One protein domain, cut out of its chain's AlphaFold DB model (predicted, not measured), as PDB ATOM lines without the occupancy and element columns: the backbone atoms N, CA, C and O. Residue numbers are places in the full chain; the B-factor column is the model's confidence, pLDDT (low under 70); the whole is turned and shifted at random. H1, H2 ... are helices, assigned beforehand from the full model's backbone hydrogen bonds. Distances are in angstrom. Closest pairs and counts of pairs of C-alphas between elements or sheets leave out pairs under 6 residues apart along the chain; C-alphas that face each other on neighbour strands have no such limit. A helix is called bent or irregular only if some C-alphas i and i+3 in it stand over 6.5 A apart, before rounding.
ATOM      1  N   LYS A   2     419.542 329.429 369.096       61.59
ATOM      2  CA  LYS A   2     420.648 328.827 369.882       61.59
ATOM      3  C   LYS A   2     421.990 329.577 369.772       61.59
ATOM      4  O   LYS A   2     422.630 329.796 370.791       61.59
ATOM      5  N   SER A   3     422.367 330.051 368.579       75.00
ATOM      6  CA  SER A   3     423.621 330.802 368.359       75.00
ATOM      7  C   SER A   3     423.683 332.169 369.052       75.00
ATOM      8  O   SER A   3     424.776 332.660 369.300       75.00
ATOM      9  N   ALA A   4     422.540 332.774 369.387       78.88
ATOM     10  CA  ALA A   4     422.475 334.078 370.052       78.88
ATOM     11  C   ALA A   4     422.197 333.950 371.558       78.88
ATOM     12  O   ALA A   4     422.758 334.687 372.362       78.88
ATOM     13  N   VAL A   5     421.367 332.982 371.963       85.94
ATOM     14  CA  VAL A   5     420.947 332.813 373.364       85.94
ATOM     15  C   VAL A   5     422.006 332.087 374.201       85.94
ATOM     16  O   VAL A   5     422.196 332.433 375.365       85.94
ATOM     17  N   TYR A   6     422.737 331.115 373.639       87.88
ATOM     18  CA  TYR A   6     423.745 330.356 374.398       87.88
ATOM     19  C   TYR A   6     424.961 331.197 374.814       87.88
ATOM     20  O   TYR A   6     425.357 331.091 375.975       87.88
ATOM     21  N   PRO A   7     425.512 332.089 373.968       88.88
ATOM     22  CA  PRO A   7     426.556 333.018 374.404       88.88
ATOM     23  C   PRO A   7     426.083 333.976 375.504       88.88
ATOM     24  O   PRO A   7     426.837 334.271 376.431       88.88
ATOM     25  N   VAL A   8     424.823 334.422 375.448       85.38
ATOM     26  CA  VAL A   8     424.229 335.290 376.478       85.38
ATOM     27  C   VAL A   8     424.054 334.534 377.794       85.38
ATOM     28  O   VAL A   8     424.459 335.038 378.838       85.38
ATOM     29  N   LEU A   9     423.530 333.306 377.770       85.44
ATOM     30  CA  LEU A   9     423.432 332.453 378.962       85.44
ATOM     31  C   LEU A   9     424.809 332.138 379.550       85.44
ATOM     32  O   LEU A   9     424.996 332.246 380.761       85.44
ATOM     33  N   TYR A  10     425.791 331.821 378.703       88.62
ATOM     34  CA  TYR A  10     427.172 331.610 379.130       88.62
ATOM     35  C   TYR A  10     427.742 332.862 379.808       88.62
ATOM     36  O   TYR A  10     428.355 332.766 380.873       88.62
ATOM     37  N   TYR A  11     427.483 334.053 379.261       89.12
ATOM     38  CA  TYR A  11     427.885 335.318 379.874       89.12
ATOM     39  C   TYR A  11     427.188 335.563 381.221       89.12
ATOM     40  O   TYR A  11     427.844 335.923 382.202       89.12
ATOM     41  N   LEU A  12     425.875 335.336 381.297       87.38
ATOM     42  CA  LEU A  12     425.091 335.536 382.516       87.38
ATOM     43  C   LEU A  12     425.526 334.592 383.646       87.38
ATOM     44  O   LEU A  12     425.638 335.023 384.793       87.38
ATOM     45  N   LEU A  13     425.812 333.329 383.324       87.88
ATOM     46  CA  LEU A  13     426.215 332.314 384.299       87.88
ATOM     47  C   LEU A  13     427.685 332.458 384.712       87.88
ATOM     48  O   LEU A  13     427.984 332.454 385.906       87.88
ATOM     49  N   SER A  14     428.602 332.675 383.761       87.50
ATOM     50  CA  SER A  14     430.033 332.870 384.066       87.50
ATOM     51  C   SER A  14     430.286 334.123 384.909       87.50
ATOM     52  O   SER A  14     431.166 334.133 385.770       87.50
ATOM     53  N   LYS A  15     429.482 335.179 384.712       87.56
ATOM     54  CA  LYS A  15     429.613 336.459 385.422       87.56
ATOM     55  C   LYS A  15     428.515 336.711 386.452       87.56
ATOM     56  O   LYS A  15     428.373 337.849 386.912       87.56
ATOM     57  N   PHE A  16     427.797 335.673 386.881       86.94
ATOM     58  CA  PHE A  16     426.615 335.789 387.739       86.94
ATOM     59  C   PHE A  16     426.844 336.640 388.997       86.94
ATOM     60  O   PHE A  16     426.063 337.545 389.283       86.94
ATOM     61  N   LYS A  17     427.962 336.441 389.712       83.19
ATOM     62  CA  LYS A  17     428.303 337.238 390.909       83.19
ATOM     63  C   LYS A  17     428.442 338.735 390.600       83.19
ATOM     64  O   LYS A  17     427.923 339.570 391.337       83.19
ATOM     65  N   SER A  18     429.104 339.079 389.496       83.12
ATOM     66  CA  SER A  18     429.281 340.478 389.079       83.12
ATOM     67  C   SER A  18     427.977 341.111 388.584       83.12
ATOM     68  O   SER A  18     427.733 342.290 388.826       83.12
ATOM     69  N   LEU A  19     427.109 340.321 387.949       87.62
ATOM     70  CA  LEU A  19     425.803 340.766 387.473       87.62
ATOM     71  C   LEU A  19     424.812 340.950 388.623       87.62
ATOM     72  O   LEU A  19     424.098 341.946 388.636       87.62
ATOM     73  N   LYS A  20     424.839 340.072 389.635       86.38
ATOM     74  CA  LYS A  20     424.088 340.233 390.889       86.38
ATOM     75  C   LYS A  20     424.448 341.549 391.579       86.38
ATOM     76  O   LYS A  20     423.564 342.307 391.964       86.38
ATOM     77  N   LYS A  21     425.746 341.856 391.659       85.50
ATOM     78  CA  LYS A  21     426.246 343.137 392.167       85.50
ATOM     79  C   LYS A  21     425.789 344.315 391.303       85.50
ATOM     80  O   LYS A  21     425.322 345.316 391.835       85.50
ATOM     81  N   ARG A  22     425.891 344.209 389.975       85.44
ATOM     82  CA  ARG A  22     425.453 345.268 389.053       85.44
ATOM     83  C   ARG A  22     423.958 345.555 389.188       85.44
ATOM     84  O   ARG A  22     423.586 346.718 389.232       85.44
ATOM     85  N   ALA A  23     423.127 344.520 389.289       88.38
ATOM     86  CA  ALA A  23     421.689 344.651 389.502       88.38
ATOM     87  C   ALA A  23     421.371 345.301 390.858       88.38
ATOM     88  O   ALA A  23     420.527 346.190 390.926       88.38
ATOM     89  N   TYR A  24     422.090 344.910 391.916       89.19
ATOM     90  CA  TYR A  24     421.965 345.520 393.240       89.19
ATOM     91  C   TYR A  24     422.299 347.018 393.210       89.19
ATOM     92  O   TYR A  24     421.481 347.837 393.608       89.19
ATOM     93  N   VAL A  25     423.458 347.391 392.661       88.88
ATOM     94  CA  VAL A  25     423.910 348.791 392.598       88.88
ATOM     95  C   VAL A  25     423.031 349.638 391.671       88.88
ATOM     96  O   VAL A  25     422.753 350.797 391.981       88.88
ATOM     97  N   ALA A  26     422.549 349.072 390.561       86.12
ATOM     98  CA  ALA A  26     421.681 349.774 389.617       86.12
ATOM     99  C   ALA A  26     420.378 350.265 390.263       86.12
ATOM    100  O   ALA A  26     419.904 351.335 389.901       86.12
ATOM    101  N   ARG A  27     419.834 349.541 391.252       85.69
ATOM    102  CA  ARG A  27     418.634 349.963 391.992       85.69
ATOM    103  C   ARG A  27     418.823 351.294 392.730       85.69
ATOM    104  O   ARG A  27     417.854 352.023 392.895       85.69
ATOM    105  N   TYR A  28     420.044 351.597 393.170       84.19
ATOM    106  CA  TYR A  28     420.334 352.741 394.045       84.19
ATOM    107  C   TYR A  28     421.080 353.883 393.337       84.19
ATOM    108  O   TYR A  28     420.980 355.034 393.753       84.19
ATOM    109  N   LEU A  29     421.807 353.588 392.253       84.69
ATOM    110  CA  LEU A  29     422.607 354.574 391.510       84.69
ATOM    111  C   LEU A  29     421.989 355.017 390.179       84.69
ATOM    112  O   LEU A  29     422.629 355.768 389.440       84.69
ATOM    113  N   LEU A  30     420.773 354.571 389.843       81.62
ATOM    114  CA  LEU A  30     420.110 355.028 388.624       81.62
ATOM    115  C   LEU A  30     419.868 356.552 388.700       81.62
ATOM    116  O   LEU A  30     419.319 357.033 389.698       81.62
ATOM    117  N   PRO A  31     420.282 357.335 387.687       70.00
ATOM    118  CA  PRO A  31     419.983 358.761 387.642       70.00
ATOM    119  C   PRO A  31     418.474 358.986 387.503       70.00
ATOM    120  O   PRO A  31     417.855 358.470 386.576       70.00
ATOM    121  N   LEU A  32     417.886 359.768 388.408       71.94
ATOM    122  CA  LEU A  32     416.531 360.288 388.240       71.94
ATOM    123  C   LEU A  32     416.623 361.575 387.411       71.94
ATOM    124  O   LEU A  32     417.228 362.552 387.853       71.94
ATOM    125  N   GLU A  33     416.065 361.574 386.203       63.66
ATOM    126  CA  GLU A  33     415.998 362.769 385.356       63.66
ATOM    127  C   GLU A  33     414.824 363.653 385.799       63.66
ATOM    128  O   GLU A  33     413.675 363.442 385.407       63.66
ATOM    129  N   ALA A  46     416.878 369.364 397.666       75.25
ATOM    130  CA  ALA A  46     416.610 367.936 397.852       75.25
ATOM    131  C   ALA A  46     417.326 367.054 396.809       75.25
ATOM    132  O   ALA A  46     417.826 365.975 397.136       75.25
ATOM    133  N   PHE A  47     417.437 367.518 395.560       79.75
ATOM    134  CA  PHE A  47     418.163 366.806 394.509       79.75
ATOM    135  C   PHE A  47     419.680 366.790 394.754       79.75
ATOM    136  O   PHE A  47     420.332 365.762 394.542       79.75
ATOM    137  N   GLN A  48     420.247 367.889 395.262       80.56
ATOM    138  CA  GLN A  48     421.652 367.944 395.686       80.56
ATOM    139  C   GLN A  48     421.928 366.993 396.860       80.56
ATOM    140  O   GLN A  48     422.912 366.253 396.821       80.56
ATOM    141  N   GLN A  49     421.034 366.935 397.853       83.00
ATOM    142  CA  GLN A  49     421.127 365.978 398.965       83.00
ATOM    143  C   GLN A  49     421.035 364.521 398.484       83.00
ATOM    144  O   GLN A  49     421.836 363.682 398.895       83.00
ATOM    145  N   TYR A  50     420.125 364.217 397.554       83.88
ATOM    146  CA  TYR A  50     420.021 362.890 396.939       83.88
ATOM    147  C   TYR A  50     421.310 362.488 396.204       83.88
ATOM    148  O   TYR A  50     421.791 361.363 396.354       83.88
ATOM    149  N   ARG A  51     421.920 363.410 395.445       83.56
ATOM    150  CA  ARG A  51     423.212 363.172 394.777       83.56
ATOM    151  C   ARG A  51     424.355 362.961 395.767       83.56
ATOM    152  O   ARG A  51     425.183 362.082 395.529       83.56
ATOM    153  N   ALA A  52     424.384 363.710 396.868       85.94
ATOM    154  CA  ALA A  52     425.366 363.519 397.932       85.94
ATOM    155  C   ALA A  52     425.243 362.122 398.570       85.94
ATOM    156  O   ALA A  52     426.240 361.411 398.668       85.94
ATOM    157  N   LEU A  53     424.020 361.673 398.878       88.38
ATOM    158  CA  LEU A  53     423.758 360.326 399.407       88.38
ATOM    159  C   LEU A  53     424.119 359.213 398.411       88.38
ATOM    160  O   LEU A  53     424.642 358.173 398.808       88.38
ATOM    161  N   GLN A  54     423.897 359.416 397.106       87.31
ATOM    162  CA  GLN A  54     424.354 358.467 396.081       87.31
ATOM    163  C   GLN A  54     425.886 358.344 396.043       87.31
ATOM    164  O   GLN A  54     426.412 357.247 395.827       87.31
ATOM    165  N   LEU A  55     426.610 359.451 396.239       87.44
ATOM    166  CA  LEU A  55     428.074 359.447 396.313       87.44
ATOM    167  C   LEU A  55     428.566 358.762 397.592       87.44
ATOM    168  O   LEU A  55     429.451 357.912 397.513       87.44
ATOM    169  N   GLU A  56     427.948 359.050 398.734       89.75
ATOM    170  CA  GLU A  56     428.258 358.403 400.011       89.75
ATOM    171  C   GLU A  56     428.008 356.888 399.955       89.75
ATOM    172  O   GLU A  56     428.874 356.094 400.330       89.75
ATOM    173  N   PHE A  57     426.878 356.457 399.382       90.38
ATOM    174  CA  PHE A  57     426.590 355.041 399.138       90.38
ATOM    175  C   PHE A  57     427.640 354.388 398.230       90.38
ATOM    176  O   PHE A  57     428.066 353.258 398.473       90.38
ATOM    177  N   ARG A  58     428.094 355.085 397.181       88.44
ATOM    178  CA  ARG A  58     429.124 354.564 396.273       88.44
ATOM    179  C   ARG A  58     430.457 354.354 396.992       88.44
ATOM    180  O   ARG A  58     431.100 353.335 396.749       88.44
ATOM    181  N   GLU A  59     430.881 355.294 397.831       88.31
ATOM    182  CA  GLU A  59     432.157 355.199 398.549       88.31
ATOM    183  C   GLU A  59     432.106 354.159 399.676       88.31
ATOM    184  O   GLU A  59     432.972 353.285 399.734       88.31
ATOM    185  N   THR A  60     431.045 354.143 400.484       87.12
ATOM    186  CA  THR A  60     430.854 353.131 401.544       87.12
ATOM    187  C   THR A  60     430.728 351.712 400.979       87.12
ATOM    188  O   THR A  60     431.362 350.783 401.479       87.12
ATOM    189  N   HIS A  61     429.987 351.523 399.881       86.56
ATOM    190  CA  HIS A  61     429.880 350.220 399.221       86.56
ATOM    191  C   HIS A  61     431.217 349.767 398.617       86.56
ATOM    192  O   HIS A  61     431.529 348.577 398.650       86.56
ATOM    193  N   LYS A  62     432.029 350.681 398.064       86.31
ATOM    194  CA  LYS A  62     433.385 350.343 397.600       86.31
ATOM    195  C   LYS A  62     434.281 349.912 398.759       86.31
ATOM    196  O   LYS A  62     434.970 348.913 398.605       86.31
ATOM    197  N   GLN A  63     434.249 350.619 399.890       82.62
ATOM    198  CA  GLN A  63     435.034 350.285 401.086       82.62
ATOM    199  C   GLN A  63     434.638 348.922 401.672       82.62
ATOM    200  O   GLN A  63     435.491 348.100 401.997       82.62
ATOM    201  N   LEU A  64     433.337 348.629 401.743       81.19
ATOM    202  CA  LEU A  64     432.855 347.319 402.184       81.19
ATOM    203  C   LEU A  64     433.329 346.212 401.235       81.19
ATOM    204  O   LEU A  64     433.726 345.132 401.667       81.19
ATOM    205  N   GLU A  65     433.343 346.477 399.932       77.00
ATOM    206  CA  GLU A  65     433.851 345.519 398.960       77.00
ATOM    207  C   GLU A  65     435.364 345.360 398.949       77.00
ATOM    208  O   GLU A  65     435.816 344.254 398.666       77.00
ATOM    209  N   THR A  66     436.150 346.399 399.233       75.75
ATOM    210  CA  THR A  66     437.603 346.247 399.387       75.75
ATOM    211  C   THR A  66     437.898 345.377 400.596       75.75
ATOM    212  O   THR A  66     438.578 344.375 400.430       75.75
ATOM    213  N   LEU A  67     437.244 345.607 401.737       67.75
ATOM    214  CA  LEU A  67     437.384 344.754 402.926       67.75
ATOM    215  C   LEU A  67     436.958 343.293 402.660       67.75
ATOM    216  O   LEU A  67     437.603 342.341 403.103       67.75
ATOM    217  N   VAL A  68     435.901 343.086 401.866       67.06
ATOM    218  CA  VAL A  68     435.436 341.743 401.466       67.06
ATOM    219  C   VAL A  68     436.302 341.119 400.355       67.06
ATOM    220  O   VAL A  68     436.344 339.897 400.234       67.06
ATOM    221  N   ARG A  69     437.021 341.896 399.535       59.78
ATOM    222  CA  ARG A  69     437.854 341.406 398.413       59.78
ATOM    223  C   ARG A  69     439.339 341.276 398.765       59.78
ATOM    224  O   ARG A  69     440.040 340.470 398.152       59.78
ATOM    225  N   GLU A  70     439.808 342.007 399.762       51.94
ATOM    226  CA  GLU A  70     441.123 341.837 400.388       51.94
ATOM    227  C   GLU A  70     441.229 340.464 401.068       51.94
ATOM    228  O   GLU A  70     442.315 339.900 401.189       51.94
ATOM    229  N   THR A  71     440.096 339.826 401.384       53.78
ATOM    230  CA  THR A  71     440.104 338.495 401.993       53.78
ATOM    231  C   THR A  71     440.435 337.327 401.047       53.78
ATOM    232  O   THR A  71     441.075 336.411 401.534       53.78
ATOM    233  N   PRO A  72     440.128 337.264 399.734       50.56
ATOM    234  CA  PRO A  72     440.575 336.113 398.923       50.56
ATOM    235  C   PRO A  72     441.862 336.348 398.113       50.56
ATOM    236  O   PRO A  72     442.621 335.405 397.900       50.56
TER     237      PRO A  72
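AT A GLANCE: This is residues 2 to 33 and 46 to 72 of the 606 residues of the protein "Ift81 protein" of Symbiodinium sp. KB8 (UniProt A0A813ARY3). Three helices make a flat, open zigzag: H1 and H2 meet at their ends in an L-shaped corner, and the long helix H3 runs back beside H2 the opposite way, coming nearest to it at H2's last residue. The contacts are few, and two ends stick out, residues 2 to 10 of H1 and residues 62 to 72 of H3. The printed part has 59 residues with three named helices, in the order H1, H2, H3, and no named strand; the class is all helix. It is only just extended, close to loose, with a radius of gyration of the C-alphas of 15.8 A, and its C-alphas span 48 by 36 by 9 A.

IN THESE COORDINATES: H1 holds residues 2 to 14 and measures 17.5 A from C-alpha 2 at (420.648, 328.827, 369.882) to C-alpha 14. It is neither bent nor irregular, but only just: C-alphas 4 and 7 are 6.1 A apart. A tight link of one residue, Lys 15, joins it to H2, residues 16 to 29, which measures 19.6 A and ends with C-alpha 29 at (422.607, 354.574, 391.510). H3, residues 46 to 72, is the longest helix, 39.9 A from C-alpha 46 to C-alpha 72 at (440.575, 336.113, 398.923).

HOW THE PARTS SIT: H1 and H2 are close but not clearly touching, with 1 pair of C-alphas within 8 A. Their closest C-alphas, those of Leu 12 and Leu 19, are 7.2 A apart. Their lines are about perpendicular, at 80 degrees. H2 and H3 are also close but not clearly touching, with 2 pairs of C-alphas within 8 A. Their closest C-alphas, those of Leu 29 and Gln 54, are 6.3 A apart. They stand at a shallow tilt of 22 degrees and run opposite ways, with their centres 13.2 A apart. H1 and H3 are apart. Of the O i to N i+4 pairs, 7 of 9 are within hydrogen-bond range in H1, 9 of 10 in H2 and 21 of 23 in H3.

THE WHOLE: The two C-alphas farthest apart, those of Lys 2 and Ala 46, are 48.3 A apart, and the outline is flat. Residues 34 to 45 are cut out, and the C-alphas of Glu 33 and Ala 46 are 13.5 A apart across the cut. The link from H2 to H3 is the link across the cut. Residues 2 to 10, 13 to 18 and 62 to 72 stand free. The mean pLDDT of the printed part is 81.2, and the model's confidence is under 70 at residue 2, residue 33 and residues 67 to 72.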